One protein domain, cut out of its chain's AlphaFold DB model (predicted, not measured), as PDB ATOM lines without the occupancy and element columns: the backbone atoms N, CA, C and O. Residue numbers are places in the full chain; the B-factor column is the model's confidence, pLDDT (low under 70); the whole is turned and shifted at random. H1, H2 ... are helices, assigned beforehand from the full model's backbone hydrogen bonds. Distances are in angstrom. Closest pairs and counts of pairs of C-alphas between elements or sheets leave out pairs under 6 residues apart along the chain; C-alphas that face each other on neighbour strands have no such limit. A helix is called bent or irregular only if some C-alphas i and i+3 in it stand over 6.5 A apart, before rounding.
ATOM      1  N   ASP A   9       1.744  13.815  -1.820       97.62
ATOM      2  CA  ASP A   9       2.555  12.839  -1.078       97.62
ATOM      3  C   ASP A   9       4.065  13.091  -1.220       97.62
ATOM      4  O   ASP A   9       4.833  12.855  -0.285       97.62
ATOM      5  N   ILE A  10       4.503  13.579  -2.382       96.62
ATOM      6  CA  ILE A  10       5.905  13.920  -2.642       96.62
ATOM      7  C   ILE A  10       6.258  15.254  -1.997       96.62
ATOM      8  O   ILE A  10       7.327  15.358  -1.394       96.62
ATOM      9  N   TYR A  11       5.367  16.242  -2.073       95.94
ATOM     10  CA  TYR A  11       5.552  17.524  -1.400       95.94
ATOM     11  C   TYR A  11       5.781  17.331   0.104       95.94
ATOM     12  O   TYR A  11       6.797  17.782   0.630       95.94
ATOM     13  N   GLU A  12       4.920  16.560   0.769       96.62
ATOM     14  CA  GLU A  12       5.040  16.264   2.203       96.62
ATOM     15  C   GLU A  12       6.342  15.531   2.549       96.62
ATOM     16  O   GLU A  12       6.954  15.757   3.595       96.62
ATOM     17  N   ARG A  13       6.813  14.645   1.664       95.56
ATOM     18  CA  ARG A  13       8.104  13.966   1.848       95.56
ATOM     19  C   ARG A  13       9.278  14.931   1.741       95.56
ATOM     20  O   ARG A  13      10.197  14.819   2.544       95.56
ATOM     21  N   LEU A  14       9.256  15.846   0.774       94.44
ATOM     22  CA  LEU A  14      10.294  16.866   0.627       94.44
ATOM     23  C   LEU A  14      10.268  17.851   1.796       94.44
ATOM     24  O   LEU A  14      11.324  18.219   2.297       94.44
ATOM     25  N   LEU A  15       9.078  18.217   2.276       94.62
ATOM     26  CA  LEU A  15       8.909  19.098   3.426       94.62
ATOM     27  C   LEU A  15       9.523  18.495   4.695       94.62
ATOM     28  O   LEU A  15      10.200  19.198   5.432       94.62
ATOM     29  N   ARG A  16       9.358  17.185   4.918       94.69
ATOM     30  CA  ARG A  16       9.999  16.477   6.042       94.69
ATOM     31  C   ARG A  16      11.524  16.402   5.950       94.69
ATOM     32  O   ARG A  16      12.169  16.196   6.970       94.69
ATOM     33  N   LEU A  17      12.083  16.481   4.744       92.00
ATOM     34  CA  LEU A  17      13.531  16.444   4.515       92.00
ATOM     35  C   LEU A  17      14.181  17.828   4.571       92.00
ATOM     36  O   LEU A  17      15.399  17.908   4.677       92.00
ATOM     37  N   LYS A  18      13.381  18.886   4.447       94.56
ATOM     38  CA  LYS A  18      13.833  20.269   4.420       94.56
ATOM     39  C   LYS A  18      14.218  20.733   5.821       94.56
ATOM     40  O   LYS A  18      13.401  20.663   6.740       94.56
ATOM     41  N   GLU A  19      15.432  21.248   5.964       92.00
ATOM     42  CA  GLU A  19      15.893  21.874   7.205       92.00
ATOM     43  C   GLU A  19      15.520  23.367   7.264       92.00
ATOM     44  O   GLU A  19      15.072  23.974   6.282       92.00
ATOM     45  N   GLU A  20      15.656  23.974   8.446       89.69
ATOM     46  CA  GLU A  20      15.362  25.395   8.638       89.69
ATOM     47  C   GLU A  20      16.287  26.256   7.762       89.69
ATOM     48  O   GLU A  20      17.508  26.126   7.800       89.69
ATOM     49  N   GLY A  21      15.697  27.128   6.942       89.88
ATOM     50  CA  GLY A  21      16.434  27.980   6.004       89.88
ATOM     51  C   GLY A  21      16.730  27.358   4.632       89.88
ATOM     52  O   GLY A  21      17.083  28.103   3.721       89.88
ATOM     53  N   GLU A  22      16.521  26.051   4.427       92.50
ATOM     54  CA  GLU A  22      16.719  25.418   3.112       92.50
ATOM     55  C   GLU A  22      15.555  25.701   2.145       92.50
ATOM     56  O   GLU A  22      14.383  25.787   2.526       92.50
ATOM     57  N   SER A  23      15.838  25.813   0.850       94.31
ATOM     58  CA  SER A  23      14.831  25.839  -0.213       94.31
ATOM     59  C   SER A  23      14.505  24.424  -0.706       94.31
ATOM     60  O   SER A  23      15.270  23.480  -0.529       94.31
ATOM     61  N   PHE A  24      13.357  24.248  -1.371       93.88
ATOM     62  CA  PHE A  24      13.035  22.957  -1.995       93.88
ATOM     63  C   PHE A  24      14.036  22.566  -3.091       93.88
ATOM     64  O   PHE A  24      14.249  21.377  -3.311       93.88
ATOM     65  N   SER A  25      14.653  23.545  -3.755       93.19
ATOM     66  CA  SER A  25      15.704  23.289  -4.739       93.19
ATOM     67  C   SER A  25      16.928  22.649  -4.085       93.19
ATOM     68  O   SER A  25      17.424  21.663  -4.618       93.19
ATOM     69  N   ASP A  26      17.336  23.126  -2.903       93.50
ATOM     70  CA  ASP A  26      18.495  22.593  -2.167       93.50
ATOM     71  C   ASP A  26      18.251  21.140  -1.734       93.50
ATOM     72  O   ASP A  26      19.108  20.268  -1.869       93.50
ATOM     73  N   VAL A  27      17.028  20.840  -1.281       93.88
ATOM     74  CA  VAL A  27      16.628  19.466  -0.932       93.88
ATOM     75  C   VAL A  27      16.679  18.550  -2.156       93.88
ATOM     76  O   VAL A  27      17.153  17.417  -2.061       93.88
ATOM     77  N   ILE A  28      16.195  19.020  -3.311       92.31
ATOM     78  CA  ILE A  28      16.241  18.254  -4.562       92.31
ATOM     79  C   ILE A  28      17.694  18.014  -4.986       92.31
ATOM     80  O   ILE A  28      18.026  16.889  -5.354       92.31
ATOM     81  N   GLU A  29      18.562  19.018  -4.887       91.69
ATOM     82  CA  GLU A  29      19.989  18.907  -5.208       91.69
ATOM     83  C   GLU A  29      20.682  17.861  -4.324       91.69
ATOM     84  O   GLU A  29      21.229  16.891  -4.852       91.69
ATOM     85  N   LYS A  30      20.502  17.926  -2.997       88.94
ATOM     86  CA  LYS A  30      21.006  16.909  -2.047       88.94
ATOM     87  C   LYS A  30      20.535  15.496  -2.398       88.94
ATOM     88  O   LYS A  30      21.283  14.532  -2.247       88.94
ATOM     89  N   LEU A  31      19.283  15.333  -2.831       88.81
ATOM     90  CA  LEU A  31      18.743  14.025  -3.220       88.81
ATOM     91  C   LEU A  31      19.339  13.506  -4.533       88.81
ATOM     92  O   LEU A  31      19.515  12.295  -4.679       88.81
ATOM     93  N   LEU A  32      19.640  14.398  -5.475       88.44
ATOM     94  CA  LEU A  32      20.296  14.048  -6.733       88.44
ATOM     95  C   LEU A  32      21.772  13.687  -6.515       88.44
ATOM     96  O   LEU A  32      22.243  12.721  -7.115       88.44
ATOM     97  N   GLU A  33      22.466  14.387  -5.617       83.50
ATOM     98  CA  GLU A  33      23.858  14.108  -5.238       83.50
ATOM     99  C   GLU A  33      24.006  12.813  -4.429       83.50
ATOM    100  O   GLU A  33      24.938  12.039  -4.644       83.50
ATOM    101  N   LYS A  34      23.043  12.505  -3.548       64.50
ATOM    102  CA  LYS A  34      23.040  11.285  -2.714       64.50
ATOM    103  C   LYS A  34      22.956   9.965  -3.490       64.50
ATOM    104  O   LYS A  34      22.988   8.903  -2.868       64.50
ATOM    105  N   ARG A  35      22.888   9.983  -4.826       61.56
ATOM    106  CA  ARG A  35      22.898   8.771  -5.666       61.56
ATOM    107  C   ARG A  35      24.202   7.958  -5.619       61.56
ATOM    108  O   ARG A  35      24.236   6.901  -6.239       61.56
ATOM    109  N   GLY A  36      25.225   8.406  -4.890       65.81
ATOM    110  CA  GLY A  36      26.522   7.732  -4.789       65.81
ATOM    111  C   GLY A  36      26.881   7.114  -3.434       65.81
ATOM    112  O   GLY A  36      27.988   6.615  -3.325       65.81
ATOM    113  N   PHE A  37      26.017   7.133  -2.406       69.25
ATOM    114  CA  PHE A  37      26.417   6.632  -1.079       69.25
ATOM    115  C   PHE A  37      26.736   5.129  -1.108       69.25
ATOM    116  O   PHE A  37      25.835   4.294  -1.223       69.25
ATOM    117  N   SER A  38      28.017   4.801  -0.955       78.81
ATOM    118  CA  SER A  38      28.538   3.443  -0.865       78.81
ATOM    119  C   SER A  38      29.277   3.292   0.464       78.81
ATOM    120  O   SER A  38      30.186   4.052   0.791       78.81
ATOM    121  N   LEU A  39      28.873   2.311   1.277       79.56
ATOM    122  CA  LEU A  39      29.556   2.024   2.546       79.56
ATOM    123  C   LEU A  39      30.999   1.560   2.312       79.56
ATOM    124  O   LEU A  39      31.853   1.740   3.181       79.56
ATOM    125  N   GLU A  40      31.268   0.993   1.136       84.62
ATOM    126  CA  GLU A  40      32.596   0.586   0.697       84.62
ATOM    127  C   GLU A  40      33.580   1.767   0.656       84.62
ATOM    128  O   GLU A  40      34.740   1.588   1.025       84.62
ATOM    129  N   GLU A  41      33.129   2.980   0.314       80.19
ATOM    130  CA  GLU A  41      33.978   4.187   0.288       80.19
ATOM    131  C   GLU A  41      34.522   4.569   1.672       80.19
ATOM    132  O   GLU A  41      35.568   5.208   1.789       80.19
ATOM    133  N   TYR A  42      33.843   4.148   2.739       84.88
ATOM    134  CA  TYR A  42      34.236   4.427   4.120       84.88
ATOM    135  C   TYR A  42      35.004   3.267   4.762       84.88
ATOM    136  O   TYR A  42      35.397   3.359   5.931       84.88
ATOM    137  N   PHE A  43      35.248   2.173   4.034       89.44
ATOM    138  CA  PHE A  43      35.950   1.021   4.581       89.44
ATOM    139  C   PHE A  43      37.373   1.401   5.017       89.44
ATOM    140  O   PHE A  43      38.219   1.799   4.222       89.44
ATOM    141  N   GLY A  44      37.642   1.280   6.319       89.62
ATOM    142  CA  GLY A  44      38.950   1.594   6.894       89.62
ATOM    143  C   GLY A  44      39.273   3.089   6.999       89.62
ATOM    144  O   GLY A  44      40.406   3.416   7.346       89.62
ATOM    145  N   CYS A  45      38.316   3.999   6.774       90.06
ATOM    146  CA  CYS A  45      38.557   5.450   6.837       90.06
ATOM    147  C   CYS A  45      39.054   5.935   8.214       90.06
ATOM    148  O   CYS A  45      39.691   6.979   8.317       90.06
ATOM    149  N   LEU A  46      38.804   5.156   9.269       91.06
ATOM    150  CA  LEU A  46      39.245   5.448  10.630       91.06
ATOM    151  C   LEU A  46      40.488   4.665  11.066       91.06
ATOM    152  O   LEU A  46      40.891   4.833  12.210       91.06
ATOM    153  N   LYS A  47      41.095   3.827  10.213       90.00
ATOM    154  CA  LYS A  47      42.128   2.853  10.623       90.00
ATOM    155  C   LYS A  47      43.298   3.461  11.416       90.00
ATOM    156  O   LYS A  47      43.752   2.842  12.366       90.00
ATOM    157  N   ASP A  48      43.713   4.678  11.062       92.06
ATOM    158  CA  ASP A  48      44.824   5.402  11.702       92.06
ATOM    159  C   ASP A  48      44.330   6.574  12.570       92.06
ATOM    160  O   ASP A  48      45.108   7.409  13.031       92.06
ATOM    161  N   SER A  49      43.014   6.688  12.762       94.00
ATOM    162  CA  SER A  49      42.419   7.791  13.504       94.00
ATOM    163  C   SER A  49      42.450   7.510  15.008       94.00
ATOM    164  O   SER A  49      41.899   6.494  15.442       94.00
ATOM    165  N   PRO A  50      42.939   8.450  15.843       92.19
ATOM    166  CA  PRO A  50      42.899   8.320  17.306       92.19
ATOM    167  C   PRO A  50      41.462   8.302  17.859       92.19
ATOM    168  O   PRO A  50      41.230   8.077  19.046       92.19
ATOM    169  N   VAL A  51      40.465   8.563  17.009       93.44
ATOM    170  CA  VAL A  51      39.049   8.401  17.346       93.44
ATOM    171  C   VAL A  51      38.711   6.935  17.626       93.44
ATOM    172  O   VAL A  51      37.876   6.687  18.495       93.44
ATOM    173  N   LEU A  52      39.367   5.966  16.970       92.12
ATOM    174  CA  LEU A  52      39.131   4.544  17.245       92.12
ATOM    175  C   LEU A  52      39.463   4.180  18.693       92.12
ATOM    176  O   LEU A  52      38.675   3.482  19.331       92.12
ATOM    177  N   ASP A  53      40.558   4.712  19.238       93.62
ATOM    178  CA  ASP A  53      40.951   4.471  20.630       93.62
ATOM    179  C   ASP A  53      39.912   5.027  21.605       93.62
ATOM    180  O   ASP A  53      39.493   4.346  22.542       93.62
ATOM    181  N   LYS A  54      39.416   6.242  21.339       94.62
ATOM    182  CA  LYS A  54      38.362   6.872  22.150       94.62
ATOM    183  C   LYS A  54      37.063   6.068  22.115       94.62
ATOM    184  O   LYS A  54      36.422   5.889  23.150       94.62
ATOM    185  N   ILE A  55      36.681   5.571  20.938       94.00
ATOM    186  CA  ILE A  55      35.510   4.703  20.772       94.00
ATOM    187  C   ILE A  55      35.705   3.411  21.578       94.00
ATOM    188  O   ILE A  55      34.813   3.019  22.334       94.00
ATOM    189  N   ALA A  56      36.867   2.766  21.463       93.12
ATOM    190  CA  ALA A  56      37.177   1.537  22.189       93.12
ATOM    191  C   ALA A  56      37.134   1.740  23.713       93.12
ATOM    192  O   ALA A  56      36.527   0.936  24.428       93.12
ATOM    193  N   GLU A  57      37.716   2.831  24.213       95.31
ATOM    194  CA  GLU A  57      37.702   3.186  25.633       95.31
ATOM    195  C   GLU A  57      36.274   3.432  26.143       95.31
ATOM    196  O   GLU A  57      35.882   2.902  27.188       95.31
ATOM    197  N   TYR A  58      35.465   4.177  25.383       94.88
ATOM    198  CA  TYR A  58      34.060   4.417  25.708       94.88
ATOM    199  C   TYR A  58      33.285   3.099  25.841       94.88
ATOM    200  O   TYR A  58      32.637   2.857  26.863       94.88
ATOM    201  N   TYR A  59      33.402   2.202  24.858       92.88
ATOM    202  CA  TYR A  59      32.726   0.903  24.907       92.88
ATOM    203  C   TYR A  59      33.207   0.023  26.059       92.88
ATOM    204  O   TYR A  59      32.403  -0.718  26.632       92.88
ATOM    205  N   ARG A  60      34.492   0.097  26.422       93.38
ATOM    206  CA  ARG A  60      35.030  -0.630  27.576       93.38
ATOM    207  C   ARG A  60      34.333  -0.198  28.867       93.38
ATOM    208  O   ARG A  60      33.792  -1.052  29.566       93.38
ATOM    209  N   LYS A  61      34.241   1.114  29.106       93.00
ATOM    210  CA  LYS A  61      33.545   1.699  30.267       93.00
ATOM    211  C   LYS A  61      32.070   1.298  30.312       93.00
ATOM    212  O   LYS A  61      31.568   0.881  31.354       93.00
ATOM    213  N   VAL A  62      31.383   1.357  29.168       92.62
ATOM    214  CA  VAL A  62      29.979   0.927  29.064       92.62
ATOM    215  C   VAL A  62      29.830  -0.555  29.426       92.62
ATOM    216  O   VAL A  62      28.979  -0.893  30.249       92.62
ATOM    217  N   ARG A  63      30.675  -1.447  28.890       87.19
ATOM    218  CA  ARG A  63      30.617  -2.890  29.199       87.19
ATOM    219  C   ARG A  63      30.918  -3.198  30.663       87.19
ATOM    220  O   ARG A  63      30.243  -4.045  31.241       87.19
ATOM    221  N   GLU A  64      31.902  -2.534  31.256       89.44
ATOM    222  CA  GLU A  64      32.233  -2.686  32.678       89.44
ATOM    223  C   GLU A  64      31.057  -2.248  33.560       89.44
ATOM    224  O   GLU A  64      30.634  -2.992  34.444       89.44
ATOM    225  N   SER A  65      30.444  -1.101  33.245       83.69
ATOM    226  CA  SER A  65      29.257  -0.622  33.961       83.69
ATOM    227  C   SER A  65      28.041  -1.546  33.815       83.69
ATOM    228  O   SER A  65      27.257  -1.666  34.751       83.69
ATOM    229  N   ALA A  66      27.891  -2.228  32.676       80.88
ATOM    230  CA  ALA A  66      26.818  -3.193  32.451       80.88
ATOM    231  C   ALA A  66      27.060  -4.518  33.192       80.88
ATOM    232  O   ALA A  66      26.118  -5.097  33.722       80.88
ATOM    233  N   ARG A  67      28.314  -4.985  33.269       73.06
ATOM    234  CA  ARG A  67      28.689  -6.204  34.012       73.06
ATOM    235  C   ARG A  67      28.593  -6.040  35.525       73.06
ATOM    236  O   ARG A  67      28.286  -7.006  36.198       73.06
ATOM    237  N   SER A  68      28.809  -4.832  36.040       65.62
ATOM    238  CA  SER A  68      28.626  -4.503  37.462       65.62
ATOM    239  C   SER A  68      27.147  -4.504  37.906       65.62
ATOM    240  O   SER A  68      26.845  -4.383  39.088       65.62
ATOM    241  N   ARG A  69      26.201  -4.613  36.958       60.66
ATOM    242  CA  ARG A  69      24.747  -4.628  37.210       60.66
ATOM    243  C   ARG A  69      24.131  -6.038  37.219       60.66
ATOM    244  O   ARG A  69      22.907  -6.133  37.277       60.66
TER     245      ARG A  69
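AT A GLANCE: This is residues 9 to 69 of the 70 residues of the protein "Putative antitoxin DRO64_04990" of Candidatus Bathyarchaeota archaeon (UniProt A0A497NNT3). The domain is a wide open arc: H1 and the first part of H2 make a corner at one end, and H4 stands as a lone arm at the other, with little H3 between. The printed part has 61 residues with four named helices, H1 to H4, and no named strand, so all helix by class. It is extended, with a radius of gyration of the C-alphas of 19.5 A and spans of 50 by 31 by 21 A.

IN THESE COORDINATES: H1, residues 9 to 17, begins at C-alpha 9 (2.555, 12.839, -1.078) and is 12.8 A long. H2, residues 24 to 36, measures 20.5 A and is only just irregular: C-alphas 33 and 36 are 6.9 A apart. H3 is residues 39 to 42, 5.5 A. H4, residues 51 to 67, measures 24.5 A and ends at C-alpha 67 (28.689, -6.204, 34.012).

HOW THE PARTS SIT: H1 and H2 touch, about perpendicular at 84 degrees, H2 with residues 24 to 27 alone; the closest C-alphas, of Leu 17 and Val 27, are 7.0 A apart. H3 and H4 touch no helix. Every O i to N i+4 pair is within hydrogen-bond range in H1 and H4, 7 of 9 in H2; H3 is too short for one.

THE WHOLE: Residues 32 to 69 stand free. The printed part has no cut and no long link. Residues 34 to 37 and 68 to 69 have pLDDT under 70.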